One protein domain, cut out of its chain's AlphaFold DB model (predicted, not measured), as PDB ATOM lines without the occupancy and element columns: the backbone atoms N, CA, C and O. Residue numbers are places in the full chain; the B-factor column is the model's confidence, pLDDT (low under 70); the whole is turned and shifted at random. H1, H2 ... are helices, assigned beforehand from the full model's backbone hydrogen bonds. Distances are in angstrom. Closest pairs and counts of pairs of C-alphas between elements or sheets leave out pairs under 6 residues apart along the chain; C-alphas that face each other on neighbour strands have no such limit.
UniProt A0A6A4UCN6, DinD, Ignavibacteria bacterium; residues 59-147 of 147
ATOM      1  N   GLU A  59     136.663 190.322 209.795       88.81
ATOM      2  CA  GLU A  59     136.740 191.569 209.022       88.81
ATOM      3  C   GLU A  59     137.280 191.335 207.601       88.81
ATOM      4  O   GLU A  59     136.703 191.824 206.626       88.81
ATOM      5  N   GLU A  60     138.329 190.522 207.460       91.38
ATOM      6  CA  GLU A  60     138.899 190.127 206.169       91.38
ATOM      7  C   GLU A  60     137.886 189.384 205.295       91.38
ATOM      8  O   GLU A  60     137.757 189.698 204.109       91.38
ATOM      9  N   LYS A  61     137.125 188.438 205.862       90.19
ATOM     10  CA  LYS A  61     136.046 187.744 205.137       90.19
ATOM     11  C   LYS A  61     134.988 188.724 204.639       90.19
ATOM     12  O   LYS A  61     134.611 188.664 203.471       90.19
ATOM     13  N   CYS A  62     134.559 189.655 205.489       87.88
ATOM     14  CA  CYS A  62     133.579 190.669 205.111       87.88
ATOM     15  C   CYS A  62     134.108 191.551 203.962       87.88
ATOM     16  O   CYS A  62     133.410 191.785 202.973       87.88
ATOM     17  N   LEU A  63     135.379 191.962 204.027       90.56
ATOM     18  CA  LEU A  63     136.036 192.715 202.957       90.56
ATOM     19  C   LEU A  63     136.118 191.915 201.647       90.56
ATOM     20  O   LEU A  63     135.877 192.469 200.572       90.56
ATOM     21  N   GLN A  64     136.443 190.623 201.714       92.94
ATOM     22  CA  GLN A  64     136.459 189.740 200.546       92.94
ATOM     23  C   GLN A  64     135.065 189.605 199.921       92.94
ATOM     24  O   GLN A  64     134.929 189.762 198.706       92.94
ATOM     25  N   SER A  65     134.028 189.392 200.732       93.56
ATOM     26  CA  SER A  65     132.639 189.319 200.266       93.56
ATOM     27  C   SER A  65     132.188 190.628 199.608       93.56
ATOM     28  O   SER A  65     131.555 190.587 198.554       93.56
ATOM     29  N   ARG A  66     132.592 191.794 200.135       92.44
ATOM     30  CA  ARG A  66     132.346 193.099 199.486       92.44
ATOM     31  C   ARG A  66     133.038 193.224 198.135       92.44
ATOM     32  O   ARG A  66     132.411 193.651 197.171       92.44
ATOM     33  N   LYS A  67     134.316 192.839 198.047       94.25
ATOM     34  CA  LYS A  67     135.060 192.859 196.776       94.25
ATOM     35  C   LYS A  67     134.382 191.984 195.725       94.25
ATOM     36  O   LYS A  67     134.284 192.394 194.574       94.25
ATOM     37  N   LYS A  68     133.898 190.807 196.126       95.00
ATOM     38  CA  LYS A  68     133.186 189.890 195.235       95.00
ATOM     39  C   LYS A  68     131.853 190.471 194.760       95.00
ATOM     40  O   LYS A  68     131.618 190.509 193.558       95.00
ATOM     41  N   LEU A  69     131.049 191.014 195.678       94.44
ATOM     42  CA  LEU A  69     129.802 191.700 195.334       94.44
ATOM     43  C   LEU A  69     130.046 192.827 194.320       94.44
ATOM     44  O   LEU A  69     129.363 192.883 193.303       94.44
ATOM     45  N   MET A  70     131.063 193.664 194.545       93.50
ATOM     46  CA  MET A  70     131.425 194.751 193.628       93.50
ATOM     47  C   MET A  70     131.770 194.235 192.221       93.50
ATOM     48  O   MET A  70     131.364 194.826 191.225       93.50
ATOM     49  N   GLN A  71     132.498 193.118 192.114       95.25
ATOM     50  CA  GLN A  71     132.811 192.502 190.817       95.25
ATOM     51  C   GLN A  71     131.546 192.019 190.098       95.25
ATOM     52  O   GLN A  71     131.403 192.223 188.890       95.25
ATOM     53  N   THR A  72     130.619 191.408 190.834       94.44
ATOM     54  CA  THR A  72     129.331 190.962 190.293       94.44
ATOM     55  C   THR A  72     128.457 192.145 189.874       94.44
ATOM     56  O   THR A  72     127.851 192.088 188.805       94.44
ATOM     57  N   GLU A  73     128.440 193.236 190.647       92.81
ATOM     58  CA  GLU A  73     127.736 194.480 190.307       92.81
ATOM     59  C   GLU A  73     128.248 195.084 188.993       92.81
ATOM     60  O   GLU A  73     127.452 195.370 188.104       92.81
ATOM     61  N   VAL A  74     129.567 195.195 188.811       93.62
ATOM     62  CA  VAL A  74     130.152 195.700 187.554       93.62
ATOM     63  C   VAL A  74     129.756 194.821 186.364       93.62
ATOM     64  O   VAL A  74     129.443 195.317 185.279       93.62
ATOM     65  N   LYS A  75     129.752 193.499 186.555       94.12
ATOM     66  CA  LYS A  75     129.399 192.547 185.501       94.12
ATOM     67  C   LYS A  75     127.932 192.671 185.091       94.12
ATOM     68  O   LYS A  75     127.650 192.764 183.900       94.12
ATOM     69  N   ILE A  76     127.013 192.694 186.057       93.31
ATOM     70  CA  ILE A  76     125.581 192.790 185.761       93.31
ATOM     71  C   ILE A  76     125.208 194.167 185.217       93.31
ATOM     72  O   ILE A  76     124.358 194.246 184.339       93.31
ATOM     73  N   GLU A  77     125.863 195.244 185.662       92.00
ATOM     74  CA  GLU A  77     125.667 196.579 185.090       92.00
ATOM     75  C   GLU A  77     125.961 196.585 183.586       92.00
ATOM     76  O   GLU A  77     125.176 197.143 182.820       92.00
ATOM     77  N   LYS A  78     127.015 195.883 183.146       93.50
ATOM     78  CA  LYS A  78     127.312 195.700 181.719       93.50
ATOM     79  C   LYS A  78     126.216 194.910 180.992       93.50
ATOM     80  O   LYS A  78     125.711 195.385 179.978       93.50
ATOM     81  N   THR A  79     125.816 193.749 181.515       93.19
ATOM     82  CA  THR A  79     124.769 192.908 180.902       93.19
ATOM     83  C   THR A  79     123.438 193.661 180.771       93.19
ATOM     84  O   THR A  79     122.762 193.619 179.745       93.19
ATOM     85  N   VAL A  80     123.056 194.390 181.818       93.38
ATOM     86  CA  VAL A  80     121.807 195.154 181.883       93.38
ATOM     87  C   VAL A  80     121.843 196.372 180.950       93.38
ATOM     88  O   VAL A  80     120.834 196.681 180.311       93.38
ATOM     89  N   TYR A  81     123.011 197.004 180.793       93.62
ATOM     90  CA  TYR A  81     123.228 198.064 179.808       93.62
ATOM     91  C   TYR A  81     123.044 197.576 178.369       93.62
ATOM     92  O   TYR A  81     122.334 198.207 177.579       93.62
ATOM     93  N   GLU A  82     123.626 196.422 178.036       92.50
ATOM     94  CA  GLU A  82     123.469 195.773 176.726       92.50
ATOM     95  C   GLU A  82     121.998 195.426 176.427       92.50
ATOM     96  O   GLU A  82     121.576 195.456 175.273       92.50
ATOM     97  N   ARG A  83     121.188 195.194 177.467       89.62
ATOM     98  CA  ARG A  83     119.745 194.915 177.372       89.62
ATOM     99  C   ARG A  83     118.833 196.143 177.377       89.62
ATOM    100  O   ARG A  83     117.614 195.991 177.369       89.62
ATOM    101  N   GLY A  84     119.395 197.351 177.347       90.69
ATOM    102  CA  GLY A  84     118.642 198.586 177.106       90.69
ATOM    103  C   GLY A  84     118.402 199.473 178.327       90.69
ATOM    104  O   GLY A  84     117.849 200.554 178.153       90.69
ATOM    105  N   ILE A  85     118.859 199.086 179.522       92.06
ATOM    106  CA  ILE A  85     118.865 199.974 180.694       92.06
ATOM    107  C   ILE A  85     120.052 200.930 180.570       92.06
ATOM    108  O   ILE A  85     121.202 200.531 180.732       92.06
ATOM    109  N   LYS A  86     119.795 202.200 180.268       92.25
ATOM    110  CA  LYS A  86     120.858 203.181 179.978       92.25
ATOM    111  C   LYS A  86     120.829 204.377 180.911       92.25
ATOM    112  O   LYS A  86     121.862 205.006 181.130       92.25
ATOM    113  N   LEU A  87     119.662 204.711 181.456       93.62
ATOM    114  CA  LEU A  87     119.493 205.913 182.258       93.62
ATOM    115  C   LEU A  87     119.831 205.642 183.733       93.62
ATOM    116  O   LEU A  87     119.448 204.601 184.274       93.62
ATOM    117  N   PRO A  88     120.451 206.601 184.449       90.81
ATOM    118  CA  PRO A  88     120.757 206.448 185.876       90.81
ATOM    119  C   PRO A  88     119.537 206.091 186.742       90.81
ATOM    120  O   PRO A  88     119.648 205.325 187.701       90.81
ATOM    121  N   VAL A  89     118.355 206.611 186.391       92.56
ATOM    122  CA  VAL A  89     117.090 206.328 187.091       92.56
ATOM    123  C   VAL A  89     116.661 204.867 186.920       92.56
ATOM    124  O   VAL A  89     116.143 204.259 187.858       92.56
ATOM    125  N   GLU A  90     116.912 204.273 185.755       92.56
ATOM    126  CA  GLU A  90     116.585 202.872 185.481       92.56
ATOM    127  C   GLU A  90     117.517 201.936 186.257       92.56
ATOM    128  O   GLU A  90     117.041 200.987 186.878       92.56
ATOM    129  N   PHE A  91     118.815 202.255 186.335       91.31
ATOM    130  CA  PHE A  91     119.759 201.535 187.199       91.31
ATOM    131  C   PHE A  91     119.369 201.625 188.676       91.31
ATOM    132  O   PHE A  91     119.380 200.616 189.384       91.31
ATOM    133  N   ALA A  92     118.981 202.810 189.154       90.94
ATOM    134  CA  ALA A  92     118.499 202.978 190.523       90.94
ATOM    135  C   ALA A  92     117.239 202.132 190.784       90.94
ATOM    136  O   ALA A  92     117.132 201.487 191.827       90.94
ATOM    137  N   THR A  93     116.320 202.083 189.817       93.31
ATOM    138  CA  THR A  93     115.097 201.270 189.888       93.31
ATOM    139  C   THR A  93     115.411 199.775 189.881       93.31
ATOM    140  O   THR A  93     114.823 199.021 190.656       93.31
ATOM    141  N   PHE A  94     116.357 199.337 189.048       92.88
ATOM    142  CA  PHE A  94     116.841 197.959 189.008       92.88
ATOM    143  C   PHE A  94     117.425 197.537 190.363       92.88
ATOM    144  O   PHE A  94     117.005 196.524 190.927       92.88
ATOM    145  N   LYS A  95     118.319 198.356 190.934       91.25
ATOM    146  CA  LYS A  95     118.924 198.105 192.250       91.25
ATOM    147  C   LYS A  95     117.879 198.081 193.369       91.25
ATOM    148  O   LYS A  95     117.925 197.194 194.219       91.25
ATOM    149  N   ASP A  96     116.910 199.000 193.369       92.81
ATOM    150  CA  ASP A  96     115.843 199.007 194.379       92.81
ATOM    151  C   ASP A  96     114.943 197.768 194.269       92.81
ATOM    152  O   ASP A  96     114.682 197.123 195.281       92.81
ATOM    153  N   LYS A  97     114.530 197.371 193.056       93.94
ATOM    154  CA  LYS A  97     113.742 196.142 192.837       93.94
ATOM    155  C   LYS A  97     114.483 194.893 193.301       93.94
ATOM    156  O   LYS A  97     113.877 194.033 193.938       93.94
ATOM    157  N   HIS A  98     115.780 194.809 193.017       92.69
ATOM    158  CA  HIS A  98     116.622 193.710 193.474       92.69
ATOM    159  C   HIS A  98     116.643 193.609 195.007       92.69
ATOM    160  O   HIS A  98     116.420 192.538 195.570       92.69
ATOM    161  N   ILE A  99     116.832 194.738 195.695       94.00
ATOM    162  CA  ILE A  99     116.807 194.786 197.161       94.00
ATOM    163  C   ILE A  99     115.418 194.432 197.702       94.00
ATOM    164  O   ILE A  99     115.324 193.609 198.606       94.00
ATOM    165  N   ARG A 100     114.333 194.944 197.114       95.38
ATOM    166  CA  ARG A 100     112.972 194.553 197.515       95.38
ATOM    167  C   ARG A 100     112.753 193.049 197.415       95.38
ATOM    168  O   ARG A 100     112.169 192.473 198.324       95.38
ATOM    169  N   ALA A 101     113.227 192.411 196.345       93.75
ATOM    170  CA  ALA A 101     113.090 190.969 196.175       93.75
ATOM    171  C   ALA A 101     113.810 190.188 197.288       93.75
ATOM    172  O   ALA A 101     113.262 189.223 197.813       93.75
ATOM    173  N   LEU A 102     115.001 190.638 197.692       93.56
ATOM    174  CA  LEU A 102     115.785 189.981 198.737       93.56
ATOM    175  C   LEU A 102     115.239 190.232 200.155       93.56
ATOM    176  O   LEU A 102     115.359 189.372 201.023       93.56
ATOM    177  N   TYR A 103     114.630 191.395 200.396       93.81
ATOM    178  CA  TYR A 103     114.178 191.841 201.720       93.81
ATOM    179  C   TYR A 103     112.646 191.860 201.874       93.81
ATOM    180  O   TYR A 103     112.108 192.669 202.630       93.81
ATOM    181  N   GLY A 104     111.922 190.984 201.168       93.31
ATOM    182  CA  GLY A 104     110.479 190.789 201.378       93.31
ATOM    183  C   GLY A 104     109.616 192.011 201.043       93.31
ATOM    184  O   GLY A 104     108.631 192.282 201.721       93.31
ATOM    185  N   GLY A 105     110.004 192.778 200.025       93.81
ATOM    186  CA  GLY A 105     109.307 193.978 199.555       93.81
ATOM    187  C   GLY A 105     109.879 195.299 200.074       93.81
ATOM    188  O   GLY A 105     109.508 196.349 199.551       93.81
ATOM    189  N   ILE A 106     110.810 195.262 201.034       94.19
ATOM    190  CA  ILE A 106     111.407 196.463 201.638       94.19
ATOM    191  C   ILE A 106     112.478 197.050 200.710       94.19
ATOM    192  O   ILE A 106     113.451 196.380 200.358       94.19
ATOM    193  N   GLY A 107     112.310 198.315 200.321       93.75
ATOM    194  CA  GLY A 107     113.241 199.017 199.430       93.75
ATOM    195  C   GLY A 107     114.493 199.555 200.131       93.75
ATOM    196  O   GLY A 107     114.600 199.557 201.359       93.75
ATOM    197  N   ILE A 108     115.438 200.099 199.356       92.38
ATOM    198  CA  ILE A 108     116.720 200.612 199.881       92.38
ATOM    199  C   ILE A 108     116.494 201.734 200.900       92.38
ATOM    200  O   ILE A 108     117.117 201.746 201.962       92.38
ATOM    201  N   LYS A 109     115.606 202.687 200.587       92.56
ATOM    202  CA  LYS A 109     115.331 203.849 201.452       92.56
ATOM    203  C   LYS A 109     114.742 203.425 202.799       92.56
ATOM    204  O   LYS A 109     115.188 203.886 203.847       92.56
ATOM    205  N   GLU A 110     113.773 202.516 202.766       94.00
ATOM    206  CA  GLU A 110     113.115 201.985 203.962       94.00
ATOM    207  C   GLU A 110     114.081 201.164 204.810       94.00
ATOM    208  O   GLU A 110     114.118 201.325 206.029       94.00
ATOM    209  N   LEU A 111     114.916 200.340 204.173       93.38
ATOM    210  CA  LEU A 111     115.912 199.532 204.864       93.38
ATOM    211  C   LEU A 111     116.962 200.408 205.562       93.38
ATOM    212  O   LEU A 111     117.290 200.154 206.721       93.38
ATOM    213  N   LYS A 112     117.434 201.479 204.903       94.94
ATOM    214  CA  LYS A 112     118.329 202.464 205.533       94.94
ATOM    215  C   LYS A 112     117.669 203.139 206.731       94.94
ATOM    216  O   LYS A 112     118.291 203.219 207.787       94.94
ATOM    217  N   LYS A 113     116.404 203.555 206.604       94.88
ATOM    218  CA  LYS A 113     115.642 204.168 207.702       94.88
ATOM    219  C   LYS A 113     115.468 203.205 208.879       94.88
ATOM    220  O   LYS A 113     115.732 203.579 210.013       94.88
ATOM    221  N   LYS A 114     115.090 201.950 208.614       93.19
ATOM    222  CA  LYS A 114     114.904 200.909 209.639       93.19
ATOM    223  C   LYS A 114     116.199 200.592 210.395       93.19
ATOM    224  O   LYS A 114     116.148 200.239 211.567       93.19
ATOM    225  N   ARG A 115     117.347 200.708 209.724       92.62
ATOM    226  CA  ARG A 115     118.679 200.424 210.280       92.62
ATOM    227  C   ARG A 115     119.433 201.660 210.778       92.62
ATOM    228  O   ARG A 115     120.589 201.525 211.158       92.62
ATOM    229  N   ASN A 116     118.815 202.843 210.772       94.25
ATOM    230  CA  ASN A 116     119.466 204.112 211.124       94.25
ATOM    231  C   ASN A 116     120.759 204.383 210.324       94.25
ATOM    232  O   ASN A 116     121.738 204.909 210.850       94.25
ATOM    233  N   ILE A 117     120.771 204.019 209.038       93.94
ATOM    234  CA  ILE A 117     121.914 204.227 208.141       93.94
ATOM    235  C   ILE A 117     121.799 205.609 207.478       93.94
ATOM    236  O   ILE A 117     120.754 205.904 206.888       93.94
ATOM    237  N   PRO A 118     122.860 206.442 207.485       93.25
ATOM    238  CA  PRO A 118     122.859 207.724 206.785       93.25
ATOM    239  C   PRO A 118     122.549 207.574 205.293       93.25
ATOM    240  O   PRO A 118     123.133 206.730 204.610       93.25
ATOM    241  N   GLU A 119     121.696 208.442 204.745       87.50
ATOM    242  CA  GLU A 119     121.242 208.327 203.348       87.50
ATOM    243  C   GLU A 119     122.393 208.329 202.332       87.50
ATOM    244  O   GLU A 119     122.345 207.590 201.346       87.50
ATOM    245  N   LYS A 120     123.448 209.105 202.612       89.50
ATOM    246  CA  LYS A 120     124.639 209.253 201.761       89.50
ATOM    247  C   LYS A 120     125.568 208.034 201.769       89.50
ATOM    248  O   LYS A 120     126.412 207.926 200.887       89.50
ATOM    249  N   ARG A 121     125.455 207.134 202.751       90.31
ATOM    250  CA  ARG A 121     126.311 205.940 202.845       90.31
ATOM    251  C   ARG A 121     125.707 204.768 202.082       90.31
ATOM    252  O   ARG A 121     124.486 204.653 201.967       90.31
ATOM    253  N   VAL A 122     126.555 203.889 201.557       88.44
ATOM    254  CA  VAL A 122     126.120 202.698 200.816       88.44
ATOM    255  C   VAL A 122     125.596 201.652 201.800       88.44
ATOM    256  O   VAL A 122     126.126 201.501 202.893       88.44
ATOM    257  N   LEU A 123     124.542 200.924 201.421       89.81
ATOM    258  CA  LEU A 123     123.949 199.885 202.271       89.81
ATOM    259  C   LEU A 123     124.946 198.745 202.571       89.81
ATOM    260  O   LEU A 123     125.014 198.294 203.709       89.81
ATOM    261  N   ALA A 124     125.768 198.370 201.583       88.69
ATOM    262  CA  ALA A 124     126.822 197.350 201.683       88.69
ATOM    263  C   ALA A 124     127.838 197.587 202.812       88.69
ATOM    264  O   ALA A 124     128.411 196.630 203.339       88.69
ATOM    265  N   ASP A 125     128.030 198.842 203.233       87.88
ATOM    266  CA  ASP A 125     128.919 199.192 204.347       87.88
ATOM    267  C   ASP A 125     128.420 198.660 205.698       87.88
ATOM    268  O   ASP A 125     129.218 198.492 206.621       87.88
ATOM    269  N   PHE A 126     127.119 198.397 205.806       90.94
ATOM    270  CA  PHE A 126     126.436 197.991 207.038       90.94
ATOM    271  C   PHE A 126     125.874 196.570 206.958       90.94
ATOM    272  O   PHE A 126     125.233 196.112 207.901       90.94
ATOM    273  N   ASP A 127     126.091 195.882 205.838       91.56
ATOM    274  CA  ASP A 127     125.659 194.504 205.663       91.56
ATOM    275  C   ASP A 127     126.611 193.528 206.361       91.56
ATOM    276  O   ASP A 127     127.833 193.711 206.389       91.56
ATOM    277  N   THR A 128     126.026 192.451 206.876       91.50
ATOM    278  CA  THR A 128     126.757 191.275 207.363       91.50
ATOM    279  C   THR A 128     127.347 190.455 206.206       91.50
ATOM    280  O   THR A 128     126.910 190.576 205.061       91.50
ATOM    281  N   ASP A 129     128.304 189.558 206.491       90.88
ATOM    282  CA  ASP A 129     128.881 188.649 205.473       90.88
ATOM    283  C   ASP A 129     127.801 187.841 204.732       90.88
ATOM    284  O   ASP A 129     127.860 187.667 203.513       90.88
ATOM    285  N   VAL A 130     126.774 187.393 205.461       92.56
ATOM    286  CA  VAL A 130     125.649 186.630 204.908       92.56
ATOM    287  C   VAL A 130     124.850 187.472 203.918       92.56
ATOM    288  O   VAL A 130     124.538 187.003 202.826       92.56
ATOM    289  N   GLU A 131     124.551 188.721 204.261       93.50
ATOM    290  CA  GLU A 131     123.794 189.620 203.388       93.50
ATOM    291  C   GLU A 131     124.573 189.996 202.131       93.50
ATOM    292  O   GLU A 131     124.004 189.996 201.040       93.50
ATOM    293  N   LEU A 132     125.874 190.263 202.263       94.69
ATOM    294  CA  LEU A 132     126.747 190.534 201.121       94.69
ATOM    295  C   LEU A 132     126.764 189.354 200.147       94.69
ATOM    296  O   LEU A 132     126.614 189.542 198.942       94.69
ATOM    297  N   ARG A 133     126.885 188.129 200.671       94.94
ATOM    298  CA  ARG A 133     126.841 186.902 199.868       94.94
ATOM    299  C   ARG A 133     125.475 186.646 199.250       94.94
ATOM    300  O   ARG A 133     125.412 186.198 198.110       94.94
ATOM    301  N   ALA A 134     124.392 186.931 199.968       95.38
ATOM    302  CA  ALA A 134     123.041 186.784 199.444       95.38
ATOM    303  C   ALA A 134     122.785 187.751 198.277       95.38
ATOM    304  O   ALA A 134     122.246 187.338 197.252       95.38
ATOM    305  N   LYS A 135     123.241 189.007 198.393       95.31
ATOM    306  CA  LYS A 135     123.204 189.996 197.302       95.31
ATOM    307  C   LYS A 135     124.049 189.552 196.113       95.31
ATOM    308  O   LYS A 135     123.554 189.551 194.991       95.31
ATOM    309  N   ASP A 136     125.284 189.116 196.366       95.94
ATOM    310  CA  ASP A 136     126.190 188.606 195.327       95.94
ATOM    311  C   ASP A 136     125.541 187.450 194.562       95.94
ATOM    312  O   ASP A 136     125.456 187.474 193.336       95.94
ATOM    313  N   PHE A 137     125.000 186.469 195.286       95.50
ATOM    314  CA  PHE A 137     124.338 185.318 194.690       95.50
ATOM    315  C   PHE A 137     123.090 185.710 193.897       95.50
ATOM    316  O   PHE A 137     122.920 185.267 192.764       95.50
ATOM    317  N   ALA A 138     122.229 186.563 194.450       94.94
ATOM    318  CA  ALA A 138     121.013 186.986 193.771       94.94
ATOM    319  C   ALA A 138     121.321 187.784 192.487       94.94
ATOM    320  O   ALA A 138     120.641 187.603 191.472       94.94
ATOM    321  N   LEU A 139     122.354 188.635 192.495       94.75
ATOM    322  CA  LEU A 139     122.818 189.325 191.289       94.75
ATOM    323  C   LEU A 139     123.424 188.339 190.290       94.75
ATOM    324  O   LEU A 139     123.083 188.397 189.116       94.75
ATOM    325  N   ALA A 140     124.250 187.392 190.734       94.31
ATOM    326  CA  ALA A 140     124.826 186.372 189.860       94.31
ATOM    327  C   ALA A 140     123.749 185.495 189.196       94.31
ATOM    328  O   ALA A 140     123.842 185.210 188.004       94.31
ATOM    329  N   MET A 141     122.702 185.116 189.937       95.25
ATOM    330  CA  MET A 141     121.538 184.402 189.400       95.25
ATOM    331  C   MET A 141     120.767 185.258 188.399       95.25
ATOM    332  O   MET A 141     120.350 184.761 187.356       95.25
ATOM    333  N   THR A 142     120.607 186.552 188.689       93.81
ATOM    334  CA  THR A 142     119.988 187.484 187.742       93.81
ATOM    335  C   THR A 142     120.816 187.538 186.461       93.81
ATOM    336  O   THR A 142     120.264 187.230 185.415       93.81
ATOM    337  N   ASP A 143     122.124 187.818 186.537       92.94
ATOM    338  CA  ASP A 143     123.053 187.837 185.391       92.94
ATOM    339  C   ASP A 143     123.008 186.528 184.594       92.94
ATOM    340  O   ASP A 143     123.001 186.566 183.373       92.94
ATOM    341  N   HIS A 144     122.926 185.372 185.257       92.94
ATOM    342  CA  HIS A 144     122.785 184.086 184.575       92.94
ATOM    343  C   HIS A 144     121.481 183.981 183.772       92.94
ATOM    344  O   HIS A 144     121.509 183.549 182.624       92.94
ATOM    345  N   ASN A 145     120.358 184.414 184.349       92.00
ATOM    346  CA  ASN A 145     119.045 184.380 183.698       92.00
ATOM    347  C   ASN A 145     118.883 185.461 182.624       92.00
ATOM    348  O   ASN A 145     118.036 185.342 181.737       92.00
ATOM    349  N   ILE A 146     119.647 186.549 182.745       89.69
ATOM    350  CA  ILE A 146     119.644 187.665 181.808       89.69
ATOM    351  C   ILE A 146     120.885 187.708 180.916       89.69
ATOM    352  O   ILE A 146     121.199 188.758 180.364       89.69
ATOM    353  N   LYS A 147     121.581 186.597 180.736       77.81
ATOM    354  CA  LYS A 147     122.456 186.415 179.579       77.81
ATOM    355  C   LYS A 147     121.645 185.812 178.454       77.81
ATOM    356  O   LYS A 147     121.671 186.432 177.372       77.81
TER     357      LYS A 147
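What this domain is: This is residues 59 to 147 of the 147 residues of the protein "DinD" of Ignavibacteria bacterium (UniProt A0A6A4UCN6). What shape does the printed part make from its first residue on? Two long helices, H1 and H5, lie side by side and run the same way; H2 folds back from the end of H1 and crosses the pair at a steep tilt, its last residues over the middle of H5. H3 sits beyond H2, and the short H4 lies between H3 and the long pair, near one end. What is it made of, and how large is it? The 89 printed residues hold five named helices in the order H1, H2, H3, H4, H5 and no named strand, an all helix class. The whole is compact and rounded, with a radius of gyration of the C-alphas of 13.1 A and spans of 34 by 27 by 23 A.

Where its parts are: Where does the first helix run? H1, residues 59 to 82, goes from C-alpha 59 at (136.740, 191.569, 209.022) to C-alpha 82 at (123.469, 195.773, 176.726), 35.2 A. What follows it? H2, residues 88 to 102, is 21.5 A long, H3, residues 108 to 114, is 9.9 A long, and H4, residues 123 to 126, is 5.7 A long. Where does the last helix end? H5, residues 129 to 145, is 24.3 A long and ends with C-alpha 145 at (119.045, 184.380, 183.698).

How they stand to each other: How do the long helices stand? H1 and H5 touch at a shallow tilt of 22 degrees, the same way, with Leu 69 and Asp 136 their closest C-alphas at 4.8 A. What does H2 meet? With residues 98 to 102 alone it touches residues 134 to 139 of H5, at a steep tilt of 65 degrees, opposite ways; the closest C-alphas, of Leu 102 and Lys 135, are 7.6 A apart. H2 and H3 only just touch, with 3 pairs of C-alphas within 8 A, the closest those of Asp 96 and Ile 108 at 5.8 A. Where is H4? It is close to but not clearly touching H1, H3 and H5, with Ala 124 and Leu 132 of H5 the closest C-alphas of that pair at 6.8 A; H2 and H4 are apart. What do the backbones show? In H1, H2, H3 and H5 every O i to N i+4 pair is within hydrogen-bond range, and H4 is too short for such a pair, but its one O i to N i+3 pair is within range.

The domain as a whole: How far does it reach? The two C-alphas farthest apart, those of Glu 59 and Gly 84, are 37.4 A apart. Is it whole? The printed part has no cut and ends at residue 147, the chain's last; no link is long. How sure is the model? The mean pLDDT of the printed part is 92.6, and no printed residue is under 70.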